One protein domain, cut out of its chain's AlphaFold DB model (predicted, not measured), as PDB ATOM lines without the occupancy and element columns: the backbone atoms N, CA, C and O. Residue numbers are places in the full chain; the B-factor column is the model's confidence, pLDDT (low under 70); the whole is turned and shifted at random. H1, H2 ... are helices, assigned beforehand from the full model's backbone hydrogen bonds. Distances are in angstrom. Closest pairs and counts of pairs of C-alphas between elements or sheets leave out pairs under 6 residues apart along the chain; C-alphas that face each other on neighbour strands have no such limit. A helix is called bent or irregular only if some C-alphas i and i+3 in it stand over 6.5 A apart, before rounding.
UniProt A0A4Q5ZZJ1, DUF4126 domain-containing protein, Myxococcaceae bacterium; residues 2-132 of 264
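What this domain is: This is residues 2 to 132 of the 264 residues of the protein "DUF4126 domain-containing protein" of Myxococcaceae bacterium (UniProt A0A4Q5ZZJ1). Four helices, H1, H2, H4 and H5, make an up-and-down bundle that is loosely formed: H2 lies side by side with H1 and with H4, while H4 and H5 spread from their link as a V. The long H6 folds back along H5 and its last residues, 124 to 132, stick out beyond the body; the short H3 packs on the last residues of H2. The printed part has 131 residues with six named helices, H1 to H6 in order, and no named strand; the class is all helix. The whole is compact, with a radius of gyration of the C-alphas of 15.8 A and spans of 46, 37 and 21 A.

Where its parts are: H1 is residues 4 to 16, from C-alpha 4 at (31.134, 28.494, -46.134). H2 is residues 21 to 33 and H3 residues 41 to 47. H3 is irregular: C-alphas 42 and 45 are 7.4 A apart. H4 is residues 49 to 65, 24.2 A long. H5, residues 69 to 95, is 37.8 A long from C-alpha 69 at (18.209, 57.229, -28.266), with a kink of 36 degrees near residue 76; it is only just irregular, C-alphas 70 and 73 being 6.7 A apart. H6, residues 104 to 132, is 42.1 A long and ends with C-alpha 132 at (29.663, 53.337, -12.930).

How they stand to each other: In the bundle each helix runs against the one before it. H1 and H2, a hairpin, touch at a shallow tilt of 19 degrees; their closest C-alphas, Ser 15 and Ala 21, are 5.9 A apart. H2 touches H4 at a shallow tilt of 22 degrees, opposite ways, closest at C-alphas Gly 22 and Leu 59, 4.4 A. H4 and H5, a hairpin, touch with residues 62 to 65 and 71 to 75 alone, at a steep tilt of 44 degrees; the closest C-alphas, Thr 65 and Met 71, are 5.7 A apart. H5 touches H1 with its residues 83 to 94 alone, closest at C-alphas Thr 90 and Ser 8, 5.9 A. H5 and H6, a hairpin, touch at a steep tilt of 40 degrees, with C-alphas Ala 84 and Ala 112 closest at 3.7 A. H3 touches H2, about perpendicular at 78 degrees, closest at C-alphas Ala 47 and Ala 29, 4.8 A. H4 and H6 are apart. Each O i to N i+4 pair is within hydrogen-bond range in H1, H2, H4 and H6; in H5 21 of 23 are, and in H3 0 of 3, beside 2 of 4 O i to N i+3 pairs.

The domain as a whole: The C-alphas farthest apart, Ser 41 and Leu 132, are 49.0 A apart. The printed part has no cut and no long link. Mean pLDDT of the printed part is 73.5; 63 residues are under 70, among them 10 to 19, 71 to 100 and 107 to 122.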
ATOM      1  N   ILE A   2      37.040  30.392 -49.941       72.31
ATOM      2  CA  ILE A   2      36.893  30.277 -48.483       72.31
ATOM      3  C   ILE A   2      35.699  29.352 -48.201       72.31
ATOM      4  O   ILE A   2      34.642  29.552 -48.807       72.31
ATOM      5  N   PRO A   3      35.830  28.339 -47.325       78.38
ATOM      6  CA  PRO A   3      34.725  27.441 -47.020       78.38
ATOM      7  C   PRO A   3      33.587  28.203 -46.332       78.38
ATOM      8  O   PRO A   3      33.820  29.014 -45.433       78.38
ATOM      9  N   PHE A   4      32.344  27.895 -46.711       72.81
ATOM     10  CA  PHE A   4      31.134  28.494 -46.134       72.81
ATOM     11  C   PHE A   4      31.104  28.409 -44.599       72.81
ATOM     12  O   PHE A   4      30.676  29.349 -43.935       72.81
ATOM     13  N   ALA A   5      31.649  27.329 -44.029       73.12
ATOM     14  CA  ALA A   5      31.793  27.159 -42.586       73.12
ATOM     15  C   ALA A   5      32.548  28.329 -41.927       73.12
ATOM     16  O   ALA A   5      32.056  28.895 -40.954       73.12
ATOM     17  N   MET A   6      33.678  28.765 -42.493       71.25
ATOM     18  CA  MET A   6      34.447  29.894 -41.953       71.25
ATOM     19  C   MET A   6      33.693  31.218 -42.074       71.25
ATOM     20  O   MET A   6      33.728  32.032 -41.157       71.25
ATOM     21  N   VAL A   7      32.963  31.419 -43.173       73.94
ATOM     22  CA  VAL A   7      32.153  32.628 -43.378       73.94
ATOM     23  C   VAL A   7      30.983  32.672 -42.398       73.94
ATOM     24  O   VAL A   7      30.713  33.719 -41.814       73.94
ATOM     25  N   SER A   8      30.334  31.534 -42.148       69.62
ATOM     26  CA  SER A   8      29.263  31.432 -41.154       69.62
ATOM     27  C   SER A   8      29.776  31.681 -39.732       69.62
ATOM     28  O   SER A   8      29.151  32.423 -38.982       69.62
ATOM     29  N   GLN A   9      30.957  31.162 -39.378       74.81
ATOM     30  CA  GLN A   9      31.592  31.421 -38.084       74.81
ATOM     31  C   GLN A   9      31.980  32.895 -37.932       74.81
ATOM     32  O   GLN A   9      31.729  33.482 -36.883       74.81
ATOM     33  N   ALA A  10      32.528  33.511 -38.983       68.12
ATOM     34  CA  ALA A  10      32.858  34.931 -38.991       68.12
ATOM     35  C   ALA A  10      31.602  35.804 -38.846       68.12
ATOM     36  O   ALA A  10      31.601  36.721 -38.030       68.12
ATOM     37  N   LEU A  11      30.513  35.481 -39.552       69.56
ATOM     38  CA  LEU A  11      29.206  36.131 -39.390       69.56
ATOM     39  C   LEU A  11      28.658  35.972 -37.967       69.56
ATOM     40  O   LEU A  11      28.171  36.940 -37.387       69.56
ATOM     41  N   GLY A  12      28.766  34.777 -37.384       69.50
ATOM     42  CA  GLY A  12      28.355  34.516 -36.005       69.50
ATOM     43  C   GLY A  12      29.133  35.339 -34.991       69.50
ATOM     44  O   GLY A  12      28.538  35.981 -34.131       69.50
ATOM     45  N   LEU A  13      30.460  35.364 -35.122       67.88
ATOM     46  CA  LEU A  13      31.348  36.149 -34.266       67.88
ATOM     47  C   LEU A  13      31.131  37.656 -34.452       67.88
ATOM     48  O   LEU A  13      31.162  38.397 -33.476       67.88
ATOM     49  N   SER A  14      30.865  38.100 -35.680       68.06
ATOM     50  CA  SER A  14      30.518  39.481 -36.028       68.06
ATOM     51  C   SER A  14      29.181  39.885 -35.380       68.06
ATOM     52  O   SER A  14      29.091  40.913 -34.705       68.06
ATOM     53  N   SER A  15      28.156  39.038 -35.478       65.12
ATOM     54  CA  SER A  15      26.871  39.264 -34.810       65.12
ATOM     55  C   SER A  15      27.020  39.277 -33.281       65.12
ATOM     56  O   SER A  15      26.490  40.164 -32.612       65.12
ATOM     57  N   ALA A  16      27.814  38.358 -32.722       63.34
ATOM     58  CA  ALA A  16      28.073  38.269 -31.284       63.34
ATOM     59  C   ALA A  16      28.897  39.455 -30.747       63.34
ATOM     60  O   ALA A  16      28.626  39.952 -29.653       63.34
ATOM     61  N   SER A  17      29.858  39.968 -31.524       66.12
ATOM     62  CA  SER A  17      30.621  41.175 -31.182       66.12
ATOM     63  C   SER A  17      29.787  42.456 -31.303       66.12
ATOM     64  O   SER A  17      30.238  43.538 -30.918       66.12
ATOM     65  N   GLY A  18      28.533  42.350 -31.765       61.59
ATOM     66  CA  GLY A  18      27.613  43.458 -32.028       61.59
ATOM     67  C   GLY A  18      28.121  44.404 -33.100       61.59
ATOM     68  O   GLY A  18      27.749  45.575 -33.119       61.59
ATOM     69  N   THR A  19      28.973  43.904 -33.992       63.69
ATOM     70  CA  THR A  19      29.128  44.575 -35.276       63.69
ATOM     71  C   THR A  19      27.792  44.511 -36.014       63.69
ATOM     72  O   THR A  19      27.069  43.517 -35.958       63.69
ATOM     73  N   ARG A  20      27.447  45.637 -36.636       75.69
ATOM     74  CA  ARG A  20      26.190  45.893 -37.348       75.69
ATOM     75  C   ARG A  20      25.816  44.701 -38.229       75.69
ATOM     76  O   ARG A  20      26.596  44.312 -39.103       75.69
ATOM     77  N   ALA A  21      24.649  44.104 -37.988       75.38
ATOM     78  CA  ALA A  21      24.251  42.880 -38.675       75.38
ATOM     79  C   ALA A  21      24.152  43.132 -40.186       75.38
ATOM     80  O   ALA A  21      24.617  42.305 -40.976       75.38
ATOM     81  N   GLY A  22      23.672  44.320 -40.580       80.06
ATOM     82  CA  GLY A  22      23.636  44.754 -41.975       80.06
ATOM     83  C   GLY A  22      25.016  44.773 -42.637       80.06
ATOM     84  O   GLY A  22      25.148  44.334 -43.777       80.06
ATOM     85  N   LEU A  23      26.064  45.188 -41.915       84.31
ATOM     86  CA  LEU A  23      27.437  45.225 -42.436       84.31
ATOM     87  C   LEU A  23      27.955  43.815 -42.717       84.31
ATOM     88  O   LEU A  23      28.539  43.563 -43.769       84.31
ATOM     89  N   SER A  24      27.712  42.896 -41.784       82.31
ATOM     90  CA  SER A  24      28.157  41.509 -41.896       82.31
ATOM     91  C   SER A  24      27.474  40.788 -43.074       82.31
ATOM     92  O   SER A  24      28.150  40.165 -43.895       82.31
ATOM     93  N   LEU A  25      26.156  40.969 -43.241       83.50
ATOM     94  CA  LEU A  25      25.385  40.424 -44.365       83.50
ATOM     95  C   LEU A  25      25.818  41.024 -45.706       83.50
ATOM     96  O   LEU A  25      26.021  40.287 -46.672       83.50
ATOM     97  N   LEU A  26      26.006  42.346 -45.758       86.88
ATOM     98  CA  LEU A  26      26.454  43.044 -46.960       86.88
ATOM     99  C   LEU A  26      27.854  42.583 -47.386       86.88
ATOM    100  O   LEU A  26      28.074  42.332 -48.570       86.88
ATOM    101  N   ALA A  27      28.779  42.417 -46.437       86.62
ATOM    102  CA  ALA A  27      30.132  41.935 -46.709       86.62
ATOM    103  C   ALA A  27      30.130  40.515 -47.294       86.62
ATOM    104  O   ALA A  27      30.832  40.251 -48.271       86.62
ATOM    105  N   VAL A  28      29.309  39.612 -46.750       87.38
ATOM    106  CA  VAL A  28      29.186  38.242 -47.276       87.38
ATOM    107  C   VAL A  28      28.529  38.218 -48.650       87.38
ATOM    108  O   VAL A  28      28.999  37.497 -49.533       87.38
ATOM    109  N   ALA A  29      27.501  39.038 -48.868       89.75
ATOM    110  CA  ALA A  29      26.873  39.184 -50.175       89.75
ATOM    111  C   ALA A  29      27.866  39.705 -51.235       89.75
ATOM    112  O   ALA A  29      27.966  39.119 -52.311       89.75
ATOM    113  N   LEU A  30      28.666  40.732 -50.909       91.56
ATOM    114  CA  LEU A  30      29.747  41.260 -51.761       91.56
ATOM    115  C   LEU A  30      30.809  40.200 -52.068       91.56
ATOM    116  O   LEU A  30      31.177  40.010 -53.228       91.56
ATOM    117  N   ALA A  31      31.288  39.498 -51.041       89.75
ATOM    118  CA  ALA A  31      32.305  38.464 -51.196       89.75
ATOM    119  C   ALA A  31      31.811  37.305 -52.075       89.75
ATOM    120  O   ALA A  31      32.572  36.783 -52.894       89.75
ATOM    121  N   SER A  32      30.539  36.921 -51.945       91.25
ATOM    122  CA  SER A  32      29.938  35.911 -52.816       91.25
ATOM    123  C   SER A  32      29.714  36.422 -54.236       91.25
ATOM    124  O   SER A  32      29.950  35.665 -55.173       91.25
ATOM    125  N   HIS A  33      29.293  37.677 -54.413       94.75
ATOM    126  CA  HIS A  33      29.077  38.274 -55.733       94.75
ATOM    127  C   HIS A  33      30.372  38.322 -56.559       94.75
ATOM    128  O   HIS A  33      30.348  38.089 -57.763       94.75
ATOM    129  N   GLN A  34      31.518  38.547 -55.908       94.88
ATOM    130  CA  GLN A  34      32.839  38.512 -56.552       94.88
ATOM    131  C   GLN A  34      33.448  37.100 -56.670       94.88
ATOM    132  O   GLN A  34      34.570  36.949 -57.148       94.88
ATOM    133  N   GLY A  35      32.737  36.052 -56.238       91.69
ATOM    134  CA  GLY A  35      33.194  34.663 -56.351       91.69
ATOM    135  C   GLY A  35      34.262  34.238 -55.335       91.69
ATOM    136  O   GLY A  35      34.854  33.168 -55.481       91.69
ATOM    137  N   TYR A  36      34.514  35.021 -54.280       88.69
ATOM    138  CA  TYR A  36      35.469  34.644 -53.226       88.69
ATOM    139  C   TYR A  36      34.931  33.538 -52.300       88.69
ATOM    140  O   TYR A  36      35.703  32.725 -51.770       88.69
ATOM    141  N   VAL A  37      33.607  33.503 -52.122       87.62
ATOM    142  CA  VAL A  37      32.874  32.572 -51.253       87.62
ATOM    143  C   VAL A  37      31.822  31.835 -52.077       87.62
ATOM    144  O   VAL A  37      31.036  32.473 -52.773       87.62
ATOM    145  N   SER A  38      31.762  30.504 -51.967       86.25
ATOM    146  CA  SER A  38      30.652  29.731 -52.536       86.25
ATOM    147  C   SER A  38      29.521  29.613 -51.517       86.25
ATOM    148  O   SER A  38      29.674  28.948 -50.486       86.25
ATOM    149  N   LEU A  39      28.387  30.247 -51.803       84.50
ATOM    150  CA  LEU A  39      27.162  30.072 -51.027       84.50
ATOM    151  C   LEU A  39      26.442  28.775 -51.445       84.50
ATOM    152  O   LEU A  39      26.489  28.401 -52.619       84.50
ATOM    153  N   PRO A  40      25.749  28.093 -50.518       85.88
ATOM    154  CA  PRO A  40      24.839  27.010 -50.875       85.88
ATOM    155  C   PRO A  40      23.689  27.533 -51.751       85.88
ATOM    156  O   PRO A  40      23.328  28.711 -51.688       85.88
ATOM    157  N   SER A  41      23.081  26.651 -52.548       86.81
ATOM    158  CA  SER A  41      22.038  27.011 -53.523       86.81
ATOM    159  C   SER A  41      20.844  27.752 -52.908       86.81
ATOM    160  O   SER A  41      20.307  28.667 -53.527       86.81
ATOM    161  N   SER A  42      20.481  27.432 -51.665       81.69
ATOM    162  CA  SER A  42      19.416  28.105 -50.908       81.69
ATOM    163  C   SER A  42      19.734  29.552 -50.511       81.69
ATOM    164  O   SER A  42      18.813  30.314 -50.227       81.69
ATOM    165  N   LEU A  43      21.011  29.952 -50.497       86.88
ATOM    166  CA  LEU A  43      21.469  31.296 -50.115       86.88
ATOM    167  C   LEU A  43      22.007  32.110 -51.296       86.88
ATOM    168  O   LEU A  43      22.359  33.275 -51.123       86.88
ATOM    169  N   MET A  44      22.030  31.545 -52.506       90.69
ATOM    170  CA  MET A  44      22.490  32.241 -53.716       90.69
ATOM    171  C   MET A  44      21.757  33.563 -53.977       90.69
ATOM    172  O   MET A  44      22.338  34.486 -54.542       90.69
ATOM    173  N   TRP A  45      20.506  33.697 -53.525       91.88
ATOM    174  CA  TRP A  45      19.738  34.939 -53.646       91.88
ATOM    175  C   TRP A  45      20.414  36.134 -52.953       91.88
ATOM    176  O   TRP A  45      20.221  37.268 -53.385       91.88
ATOM    177  N   MET A  46      21.241  35.900 -51.924       88.62
ATOM    178  CA  MET A  46      21.955  36.962 -51.208       88.62
ATOM    179  C   MET A  46      22.998  37.658 -52.089       88.62
ATOM    180  O   MET A  46      23.265  38.837 -51.884       88.62
ATOM    181  N   ALA A  47      23.562  36.959 -53.080       94.00
ATOM    182  CA  ALA A  47      24.537  37.517 -54.020       94.00
ATOM    183  C   ALA A  47      23.887  38.338 -55.153       94.00
ATOM    184  O   ALA A  47      24.591  38.914 -55.988       94.00
ATOM    185  N   HIS A  48      22.550  38.391 -55.209       95.25
ATOM    186  CA  HIS A  48      21.827  39.203 -56.179       95.25
ATOM    187  C   HIS A  48      21.953  40.696 -55.815       95.25
ATOM    188  O   HIS A  48      21.748  41.053 -54.650       95.25
ATOM    189  N   PRO A  49      22.200  41.606 -56.776       96.44
ATOM    190  CA  PRO A  49      22.384  43.035 -56.495       96.44
ATOM    191  C   PRO A  49      21.189  43.669 -55.763       96.44
ATOM    192  O   PRO A  49      21.369  44.545 -54.922       96.44
ATOM    193  N   GLY A  50      19.969  43.176 -56.010       91.75
ATOM    194  CA  GLY A  50      18.774  43.595 -55.265       91.75
ATOM    195  C   GLY A  50      18.828  43.266 -53.764       91.75
ATOM    196  O   GLY A  50      18.452  44.099 -52.942       91.75
ATOM    197  N   ALA A  51      19.349  42.093 -53.388       88.31
ATOM    198  CA  ALA A  51      19.535  41.726 -51.982       88.31
ATOM    199  C   ALA A  51      20.651  42.561 -51.334       88.31
ATOM    200  O   ALA A  51      20.498  43.031 -50.210       88.31
ATOM    201  N   MET A  52      21.736  42.826 -52.069       91.50
ATOM    202  CA  MET A  52      22.830  43.693 -51.613       91.50
ATOM    203  C   MET A  52      22.355  45.121 -51.340       91.50
ATOM    204  O   MET A  52      22.690  45.690 -50.303       91.50
ATOM    205  N   ALA A  53      21.529  45.685 -52.227       89.50
ATOM    206  CA  ALA A  53      20.908  46.988 -52.012       89.50
ATOM    207  C   ALA A  53      20.022  46.987 -50.756       89.50
ATOM    208  O   ALA A  53      20.112  47.906 -49.944       89.50
ATOM    209  N   ALA A  54      19.231  45.929 -50.540       82.12
ATOM    210  CA  ALA A  54      18.436  45.786 -49.324       82.12
ATOM    211  C   ALA A  54      19.315  45.727 -48.059       82.12
ATOM    212  O   ALA A  54      19.028  46.426 -47.089       82.12
ATOM    213  N   PHE A  55      20.420  44.972 -48.068       85.62
ATOM    214  CA  PHE A  55      21.360  44.936 -46.938       85.62
ATOM    215  C   PHE A  55      22.048  46.284 -46.698       85.62
ATOM    216  O   PHE A  55      22.232  46.671 -45.545       85.62
ATOM    217  N   ALA A  56      22.373  47.031 -47.756       85.50
ATOM    218  CA  ALA A  56      22.911  48.383 -47.637       85.50
ATOM    219  C   ALA A  56      21.896  49.355 -47.012       85.50
ATOM    220  O   ALA A  56      22.270  50.156 -46.157       85.50
ATOM    221  N   VAL A  57      20.611  49.248 -47.370       80.31
ATOM    222  CA  VAL A  57      19.531  50.027 -46.739       80.31
ATOM    223  C   VAL A  57      19.372  49.654 -45.266       80.31
ATOM    224  O   VAL A  57      19.272  50.548 -44.431       80.31
ATOM    225  N   VAL A  58      19.409  48.362 -44.924       80.06
ATOM    226  CA  VAL A  58      19.373  47.907 -43.522       80.06
ATOM    227  C   VAL A  58      20.567  48.458 -42.741       80.06
ATOM    228  O   VAL A  58      20.382  48.975 -41.645       80.06
ATOM    229  N   LEU A  59      21.773  48.423 -43.310       83.81
ATOM    230  CA  LEU A  59      22.969  48.998 -42.690       83.81
ATOM    231  C   LEU A  59      22.851  50.521 -42.503       83.81
ATOM    232  O   LEU A  59      23.221  51.043 -41.451       83.81
ATOM    233  N   ALA A  60      22.337  51.238 -43.503       80.44
ATOM    234  CA  ALA A  60      22.105  52.676 -43.411       80.44
ATOM    235  C   ALA A  60      21.068  53.000 -42.329       80.44
ATOM    236  O   ALA A  60      21.280  53.911 -41.531       80.44
ATOM    237  N   PHE A  61      19.991  52.215 -42.253       77.19
ATOM    238  CA  PHE A  61      18.992  52.326 -41.199       77.19
ATOM    239  C   PHE A  61      19.620  52.097 -39.824       77.19
ATOM    240  O   PHE A  61      19.486  52.964 -38.969       77.19
ATOM    241  N   GLU A  62      20.405  51.023 -39.652       77.56
ATOM    242  CA  GLU A  62      21.176  50.785 -38.427       77.56
ATOM    243  C   GLU A  62      22.066  51.995 -38.092       77.56
ATOM    244  O   GLU A  62      22.289  52.280 -36.917       77.56
ATOM    245  N   MET A  63      22.659  52.693 -39.075       79.50
ATOM    246  CA  MET A  63      23.532  53.864 -38.839       79.50
ATOM    247  C   MET A  63      22.764  55.099 -38.403       79.50
ATOM    248  O   MET A  63      23.248  55.838 -37.549       79.50
ATOM    249  N   ILE A  64      21.579  55.303 -38.964       76.56
ATOM    250  CA  ILE A  64      20.713  56.426 -38.616       76.56
ATOM    251  C   ILE A  64      20.140  56.228 -37.211       76.56
ATOM    252  O   ILE A  64      20.204  57.144 -36.400       76.56
ATOM    253  N   THR A  65      19.653  55.030 -36.892       67.88
ATOM    254  CA  THR A  65      19.048  54.739 -35.582       67.88
ATOM    255  C   THR A  65      20.037  54.740 -34.425       67.88
ATOM    256  O   THR A  65      19.627  54.963 -33.298       67.88
ATOM    257  N   ASP A  66      21.327  54.511 -34.681       72.50
ATOM    258  CA  ASP A  66      22.375  54.572 -33.646       72.50
ATOM    259  C   ASP A  66      22.620  56.009 -33.147       72.50
ATOM    260  O   ASP A  66      23.313  56.221 -32.159       72.50
ATOM    261  N   ARG A  67      22.083  57.017 -33.850       73.44
ATOM    262  CA  ARG A  67      22.169  58.427 -33.448       73.44
ATOM    263  C   ARG A  67      20.998  58.892 -32.587       73.44
ATOM    264  O   ARG A  67      21.066  60.010 -32.090       73.44
ATOM    265  N   ASP A  68      19.946  58.088 -32.452       70.00
ATOM    266  CA  ASP A  68      18.681  58.523 -31.861       70.00
ATOM    267  C   ASP A  68      18.278  57.581 -30.716       70.00
ATOM    268  O   ASP A  68      17.875  56.435 -30.940       70.00
ATOM    269  N   GLU A  69      18.422  58.047 -29.471       68.94
ATOM    270  CA  GLU A  69      18.209  57.229 -28.266       68.94
ATOM    271  C   GLU A  69      16.776  56.682 -28.174       68.94
ATOM    272  O   GLU A  69      16.572  55.554 -27.717       68.94
ATOM    273  N   ASP A  70      15.791  57.418 -28.693       72.19
ATOM    274  CA  ASP A  70      14.383  57.006 -28.698       72.19
ATOM    275  C   ASP A  70      14.115  55.834 -29.664       72.19
ATOM    276  O   ASP A  70      13.214  55.014 -29.450       72.19
ATOM    277  N   MET A  71      14.937  55.683 -30.708       64.19
ATOM    278  CA  MET A  71      14.843  54.576 -31.670       64.19
ATOM    279  C   MET A  71      15.509  53.287 -31.166       64.19
ATOM    280  O   MET A  71      15.251  52.211 -31.724       64.19
ATOM    281  N   HIS A  72      16.302  53.336 -30.087       66.06
ATOM    282  CA  HIS A  72      16.991  52.159 -29.542       66.06
ATOM    283  C   HIS A  72      16.039  51.040 -29.105       66.06
ATOM    284  O   HIS A  72      16.409  49.862 -29.148       66.06
ATOM    285  N   MET A  73      14.798  51.361 -28.727       65.94
ATOM    286  CA  MET A  73      13.823  50.339 -28.336       65.94
ATOM    287  C   MET A  73      13.363  49.498 -29.540       65.94
ATOM    288  O   MET A  73      13.310  48.268 -29.454       65.94
ATOM    289  N   LEU A  74      13.099  50.151 -30.678       65.88
ATOM    290  CA  LEU A  74      12.701  49.501 -31.932       65.88
ATOM    291  C   LEU A  74      13.875  48.765 -32.573       65.88
ATOM    292  O   LEU A  74      13.744  47.586 -32.920       65.88
ATOM    293  N   LEU A  75      15.039  49.416 -32.644       67.12
ATOM    294  CA  LEU A  75      16.265  48.781 -33.124       67.12
ATOM    295  C   LEU A  75      16.612  47.565 -32.274       67.12
ATOM    296  O   LEU A  75      17.060  46.539 -32.782       67.12
ATOM    297  N   GLY A  76      16.335  47.654 -30.975       68.75
ATOM    298  CA  GLY A  76      16.613  46.581 -30.063       68.75
ATOM    299  C   GLY A  76      15.788  45.327 -30.333       68.75
ATOM    300  O   GLY A  76      16.324  44.231 -30.186       68.75
ATOM    301  N   LEU A  77      14.529  45.485 -30.744       66.62
ATOM    302  CA  LEU A  77      13.620  44.402 -31.135       66.62
ATOM    303  C   LEU A  77      14.042  43.769 -32.468       66.62
ATOM    304  O   LEU A  77      14.072  42.544 -32.594       66.62
ATOM    305  N   VAL A  78      14.446  44.605 -33.428       64.00
ATOM    306  CA  VAL A  78      14.967  44.159 -34.728       64.00
ATOM    307  C   VAL A  78      16.291  43.408 -34.561       64.00
ATOM    308  O   VAL A  78      16.440  42.311 -35.098       64.00
ATOM    309  N   GLN A  79      17.214  43.922 -33.743       67.50
ATOM    310  CA  GLN A  79      18.451  43.227 -33.381       67.50
ATOM    311  C   GLN A  79      18.179  41.923 -32.640       67.50
ATOM    312  O   GLN A  79      18.844  40.943 -32.934       67.50
ATOM    313  N   TYR A  80      17.194  41.854 -31.740       66.94
ATOM    314  CA  TYR A  80      16.834  40.577 -31.116       66.94
ATOM    315  C   TYR A  80      16.413  39.537 -32.159       66.94
ATOM    316  O   TYR A  80      16.860  38.393 -32.081       66.94
ATOM    317  N   GLY A  81      15.614  39.930 -33.154       66.31
ATOM    318  CA  GLY A  81      15.218  39.047 -34.253       66.31
ATOM    319  C   GLY A  81      16.391  38.625 -35.147       66.31
ATOM    320  O   GLY A  81      16.520  37.448 -35.480       66.31
ATOM    321  N   LEU A  82      17.271  39.565 -35.499       63.75
ATOM    322  CA  LEU A  82      18.458  39.319 -36.330       63.75
ATOM    323  C   LEU A  82      19.530  38.492 -35.614       63.75
ATOM    324  O   LEU A  82      20.110  37.589 -36.206       63.75
ATOM    325  N   SER A  83      19.784  38.762 -34.337       65.12
ATOM    326  CA  SER A  83      20.679  37.959 -33.505       65.12
ATOM    327  C   SER A  83      20.118  36.551 -33.337       65.12
ATOM    328  O   SER A  83      20.859  35.581 -33.478       65.12
ATOM    329  N   ALA A  84      18.805  36.420 -33.114       65.94
ATOM    330  CA  ALA A  84      18.151  35.123 -33.010       65.94
ATOM    331  C   ALA A  84      18.307  34.289 -34.295       65.94
ATOM    332  O   ALA A  84      18.690  33.118 -34.233       65.94
ATOM    333  N   SER A  85      18.067  34.891 -35.462       63.03
ATOM    334  CA  SER A  85      18.210  34.206 -36.751       63.03
ATOM    335  C   SER A  85      19.674  33.913 -37.098       63.03
ATOM    336  O   SER A  85      19.982  32.810 -37.551       63.03
ATOM    337  N   GLY A  86      20.594  34.839 -36.814       65.56
ATOM    338  CA  GLY A  86      22.033  34.647 -37.008       65.56
ATOM    339  C   GLY A  86      22.612  33.531 -36.134       65.56
ATOM    340  O   GLY A  86      23.373  32.694 -36.627       65.56
ATOM    341  N   GLY A  87      22.201  33.464 -34.863       64.50
ATOM    342  CA  GLY A  87      22.545  32.385 -33.934       64.50
ATOM    343  C   GLY A  87      21.995  31.032 -34.385       64.50
ATOM    344  O   GLY A  87      22.719  30.041 -34.410       64.50
ATOM    345  N   ALA A  88      20.734  30.986 -34.821       64.56
ATOM    346  CA  ALA A  88      20.136  29.770 -35.372       64.56
ATOM    347  C   ALA A  88      20.912  29.254 -36.599       64.56
ATOM    348  O   ALA A  88      21.247  28.071 -36.668       64.56
ATOM    349  N   LEU A  89      21.247  30.143 -37.539       63.19
ATOM    350  CA  LEU A  89      21.986  29.794 -38.755       63.19
ATOM    351  C   LEU A  89      23.405  29.309 -38.460       63.19
ATOM    352  O   LEU A  89      23.859  28.348 -39.078       63.19
ATOM    353  N   THR A  90      24.104  29.937 -37.513       68.69
ATOM    354  CA  THR A  90      25.458  29.507 -37.143       68.69
ATOM    355  C   THR A  90      25.472  28.146 -36.481       68.69
ATOM    356  O   THR A  90      26.321  27.320 -36.822       68.69
ATOM    357  N   VAL A  91      24.533  27.883 -35.574       65.62
ATOM    358  CA  VAL A  91      24.431  26.580 -34.916       65.62
ATOM    359  C   VAL A  91      24.014  25.502 -35.926       65.62
ATOM    360  O   VAL A  91      24.625  24.437 -35.948       65.62
ATOM    361  N   MET A  92      23.079  25.781 -36.839       65.19
ATOM    362  CA  MET A  92      22.743  24.842 -37.920       65.19
ATOM    363  C   MET A  92      23.934  24.577 -38.857       65.19
ATOM    364  O   MET A  92      24.206  23.427 -39.192       65.19
ATOM    365  N   ALA A  93      24.697  25.610 -39.228       65.19
ATOM    366  CA  ALA A  93      25.875  25.466 -40.086       65.19
ATOM    367  C   ALA A  93      27.011  24.668 -39.423       65.19
ATOM    368  O   ALA A  93      27.746  23.960 -40.110       65.19
ATOM    369  N   SER A  94      27.154  24.760 -38.099       64.88
ATOM    370  CA  SER A  94      28.192  24.046 -37.344       64.88
ATOM    371  C   SER A  94      27.779  22.629 -36.932       64.88
ATOM    372  O   SER A  94      28.628  21.740 -36.894       64.88
ATOM    373  N   LEU A  95      26.488  22.379 -36.691       63.69
ATOM    374  CA  LEU A  95      25.973  21.066 -36.282       63.69
ATOM    375  C   LEU A  95      25.589  20.136 -37.436       63.69
ATOM    376  O   LEU A  95      25.382  18.943 -37.189       63.69
ATOM    377  N   ASN A  96      25.601  20.626 -38.680       56.41
ATOM    378  CA  ASN A  96      25.463  19.791 -39.880       56.41
ATOM    379  C   ASN A  96      26.561  18.701 -39.983       56.41
ATOM    380  O   ASN A  96      26.466  17.791 -40.797       56.41
ATOM    381  N   VAL A  97      27.600  18.779 -39.139       52.59
ATOM    382  CA  VAL A  97      28.691  17.799 -39.028       52.59
ATOM    383  C   VAL A  97      28.450  16.741 -37.931       52.59
ATOM    384  O   VAL A  97      29.074  15.687 -37.980       52.59
ATOM    385  N   ALA A  98      27.561  16.965 -36.952       50.09
ATOM    386  CA  ALA A  98      27.556  16.162 -35.715       50.09
ATOM    387  C   ALA A  98      26.186  15.701 -35.180       50.09
ATOM    388  O   ALA A  98      26.152  14.924 -34.230       50.09
ATOM    389  N   THR A  99      25.054  16.138 -35.741       50.69
ATOM    390  CA  THR A  99      23.731  15.872 -35.130       50.69
ATOM    391  C   THR A  99      22.781  15.095 -36.035       50.69
ATOM    392  O   THR A  99      21.708  15.562 -36.403       50.69
ATOM    393  N   GLN A 100      23.135  13.848 -36.353       62.94
ATOM    394  CA  GLN A 100      22.153  12.878 -36.848       62.94
ATOM    395  C   GLN A 100      21.192  12.513 -35.701       62.94
ATOM    396  O   GLN A 100      21.459  11.595 -34.934       62.94
ATOM    397  N   GLY A 101      20.099  13.262 -35.533       73.44
ATOM    398  CA  GLY A 101      19.022  12.897 -34.599       73.44
ATOM    399  C   GLY A 101      18.388  14.043 -33.812       73.44
ATOM    400  O   GLY A 101      17.395  13.817 -33.125       73.44
ATOM    401  N   VAL A 102      18.915  15.267 -33.909       72.25
ATOM    402  CA  VAL A 102      18.304  16.430 -33.252       72.25
ATOM    403  C   VAL A 102      17.433  17.179 -34.269       72.25
ATOM    404  O   VAL A 102      17.923  17.485 -35.353       72.25
ATOM    405  N   PRO A 103      16.157  17.491 -33.964       77.81
ATOM    406  CA  PRO A 103      15.305  18.245 -34.879       77.81
ATOM    407  C   PRO A 103      15.872  19.646 -35.149       77.81
ATOM    408  O   PRO A 103      16.242  20.356 -34.211       77.81
ATOM    409  N   GLU A 104      15.866  20.082 -36.411       70.88
ATOM    410  CA  GLU A 104      16.423  21.376 -36.853       70.88
ATOM    411  C   GLU A 104      15.849  22.576 -36.080       70.88
ATOM    412  O   GLU A 104      16.561  23.528 -35.761       70.88
ATOM    413  N   TRP A 105      14.571  22.509 -35.694       70.25
ATOM    414  CA  TRP A 105      13.919  23.566 -34.923       70.25
ATOM    415  C   TRP A 105      14.485  23.709 -33.502       70.25
ATOM    416  O   TRP A 105      14.557  24.827 -32.995       70.25
ATOM    417  N   VAL A 106      14.916  22.612 -32.861       72.44
ATOM    418  CA  VAL A 106      15.519  22.637 -31.511       72.44
ATOM    419  C   VAL A 106      16.877  23.320 -31.575       72.44
ATOM    420  O   VAL A 106      17.208  24.152 -30.730       72.44
ATOM    421  N   VAL A 107      17.642  22.998 -32.615       68.50
ATOM    422  CA  VAL A 107      18.952  23.586 -32.885       68.50
ATOM    423  C   VAL A 107      18.829  25.084 -33.167       68.50
ATOM    424  O   VAL A 107      19.530  25.894 -32.553       68.50
ATOM    425  N   GLY A 108      17.889  25.462 -34.037       62.62
ATOM    426  CA  GLY A 108      17.590  26.860 -34.333       62.62
ATOM    427  C   GLY A 108      17.122  27.635 -33.099       62.62
ATOM    428  O   GLY A 108      17.614  28.732 -32.842       62.62
ATOM    429  N   ALA A 109      16.238  27.050 -32.284       64.75
ATOM    430  CA  ALA A 109      15.768  27.659 -31.040       64.75
ATOM    431  C   ALA A 109      16.897  27.838 -30.011       64.75
ATOM    432  O   ALA A 109      16.962  28.874 -29.348       64.75
ATOM    433  N   GLY A 110      17.813  26.869 -29.907       65.94
ATOM    434  CA  GLY A 110      18.989  26.955 -29.039       65.94
ATOM    435  C   GLY A 110      19.941  28.082 -29.451       65.94
ATOM    436  O   GLY A 110      20.322  28.903 -28.614       65.94
ATOM    437  N   GLY A 111      20.265  28.174 -30.745       62.34
ATOM    438  CA  GLY A 111      21.088  29.261 -31.285       62.34
ATOM    439  C   GLY A 111      20.431  30.634 -31.123       62.34
ATOM    440  O   GLY A 111      21.087  31.593 -30.711       62.34
ATOM    441  N   ALA A 112      19.120  30.713 -31.357       59.91
ATOM    442  CA  ALA A 112      18.349  31.929 -31.153       59.91
ATOM    443  C   ALA A 112      18.346  32.383 -29.686       59.91
ATOM    444  O   ALA A 112      18.613  33.550 -29.391       59.91
ATOM    445  N   GLY A 113      18.090  31.454 -28.763       63.03
ATOM    446  CA  GLY A 113      18.089  31.719 -27.327       63.03
ATOM    447  C   GLY A 113      19.446  32.205 -26.822       63.03
ATOM    448  O   GLY A 113      19.502  33.179 -26.072       63.03
ATOM    449  N   LEU A 114      20.541  31.592 -27.284       63.69
ATOM    450  CA  LEU A 114      21.897  32.000 -26.912       63.69
ATOM    451  C   LEU A 114      22.219  33.422 -27.391       63.69
ATOM    452  O   LEU A 114      22.784  34.222 -26.642       63.69
ATOM    453  N   ALA A 115      21.821  33.764 -28.617       59.41
ATOM    454  CA  ALA A 115      22.044  35.092 -29.173       59.41
ATOM    455  C   ALA A 115      21.222  36.173 -28.446       59.41
ATOM    456  O   ALA A 115      21.764  37.222 -28.090       59.41
ATOM    457  N   ILE A 116      19.948  35.895 -28.140       63.34
ATOM    458  CA  ILE A 116      19.090  36.777 -27.330       63.34
ATOM    459  C   ILE A 116      19.690  36.969 -25.933       63.34
ATOM    460  O   ILE A 116      19.797  38.102 -25.462       63.34
ATOM    461  N   ALA A 117      20.116  35.885 -25.279       63.84
ATOM    462  CA  ALA A 117      20.728  35.944 -23.955       63.84
ATOM    463  C   ALA A 117      22.007  36.795 -23.958       63.84
ATOM    464  O   ALA A 117      22.199  37.620 -23.066       63.84
ATOM    465  N   THR A 118      22.842  36.652 -24.991       63.47
ATOM    466  CA  THR A 118      24.074  37.439 -25.159       63.47
ATOM    467  C   THR A 118      23.765  38.927 -25.337       63.47
ATOM    468  O   THR A 118      24.385  39.771 -24.687       63.47
ATOM    469  N   LEU A 119      22.768  39.264 -26.160       65.88
ATOM    470  CA  LEU A 119      22.357  40.651 -26.383       65.88
ATOM    471  C   LEU A 119      21.772  41.283 -25.109       65.88
ATOM    472  O   LEU A 119      22.126  42.411 -24.756       65.88
ATOM    473  N   ALA A 120      20.921  40.546 -24.391       66.12
ATOM    474  CA  ALA A 120      20.341  40.979 -23.122       66.12
ATOM    475  C   ALA A 120      21.420  41.213 -22.055       66.12
ATOM    476  O   ALA A 120      21.410  42.241 -21.374       66.12
ATOM    477  N   LEU A 121      22.381  40.291 -21.947       65.38
ATOM    478  CA  LEU A 121      23.515  40.421 -21.039       65.38
ATOM    479  C   LEU A 121      24.352  41.654 -21.383       65.38
ATOM    480  O   LEU A 121      24.663  42.439 -20.493       65.38
ATOM    481  N   ARG A 122      24.656  41.873 -22.667       67.62
ATOM    482  CA  ARG A 122      25.418  43.041 -23.118       67.62
ATOM    483  C   ARG A 122      24.733  44.350 -22.749       67.62
ATOM    484  O   ARG A 122      25.400  45.238 -22.230       67.62
ATOM    485  N   ARG A 123      23.423  44.479 -22.990       71.88
ATOM    486  CA  ARG A 123      22.679  45.700 -22.629       71.88
ATOM    487  C   ARG A 123      22.711  45.958 -21.132       71.88
ATOM    488  O   ARG A 123      22.921  47.092 -20.729       71.88
ATOM    489  N   ARG A 124      22.559  44.903 -20.329       73.75
ATOM    490  CA  ARG A 124      22.612  45.004 -18.871       73.75
ATOM    491  C   ARG A 124      23.999  45.403 -18.378       73.75
ATOM    492  O   ARG A 124      24.118  46.294 -17.553       73.75
ATOM    493  N   VAL A 125      25.051  44.790 -18.916       68.69
ATOM    494  CA  VAL A 125      26.433  45.176 -18.606       68.69
ATOM    495  C   VAL A 125      26.667  46.632 -18.997       68.69
ATOM    496  O   VAL A 125      27.195  47.390 -18.198       68.69
ATOM    497  N   HIS A 126      26.228  47.049 -20.184       71.38
ATOM    498  CA  HIS A 126      26.418  48.418 -20.648       71.38
ATOM    499  C   HIS A 126      25.674  49.448 -19.785       71.38
ATOM    500  O   HIS A 126      26.261  50.470 -19.450       71.38
ATOM    501  N   SER A 127      24.433  49.168 -19.364       72.19
ATOM    502  CA  SER A 127      23.679  50.069 -18.480       72.19
ATOM    503  C   SER A 127      24.316  50.201 -17.096       72.19
ATOM    504  O   SER A 127      24.376  51.297 -16.551       72.19
ATOM    505  N   GLU A 128      24.824  49.096 -16.544       73.38
ATOM    506  CA  GLU A 128      25.537  49.114 -15.262       73.38
ATOM    507  C   GLU A 128      26.866  49.875 -15.404       73.38
ATOM    508  O   GLU A 128      27.167  50.743 -14.591       73.38
ATOM    509  N   PHE A 129      27.625  49.647 -16.485       71.31
ATOM    510  CA  PHE A 129      28.882  50.360 -16.744       71.31
ATOM    511  C   PHE A 129      28.692  51.866 -16.940       71.31
ATOM    512  O   PHE A 129      29.467  52.632 -16.379       71.31
ATOM    513  N   MET A 130      27.659  52.291 -17.671       65.88
ATOM    514  CA  MET A 130      27.322  53.713 -17.831       65.88
ATOM    515  C   MET A 130      26.964  54.364 -16.487       65.88
ATOM    516  O   MET A 130      27.296  55.521 -16.253       65.88
ATOM    517  N   SER A 131      26.350  53.616 -15.561       62.97
ATOM    518  CA  SER A 131      26.086  54.107 -14.199       62.97
ATOM    519  C   SER A 131      27.338  54.167 -13.309       62.97
ATOM    520  O   SER A 131      27.395  54.970 -12.384       62.97
ATOM    521  N   LEU A 132      28.360  53.358 -13.612       63.09
ATOM    522  CA  LEU A 132      29.663  53.337 -12.930       63.09
ATOM    523  C   LEU A 132      30.652  54.375 -13.489       63.09
ATOM    524  O   LEU A 132      31.669  54.674 -12.855       63.09
TER     525      LEU A 132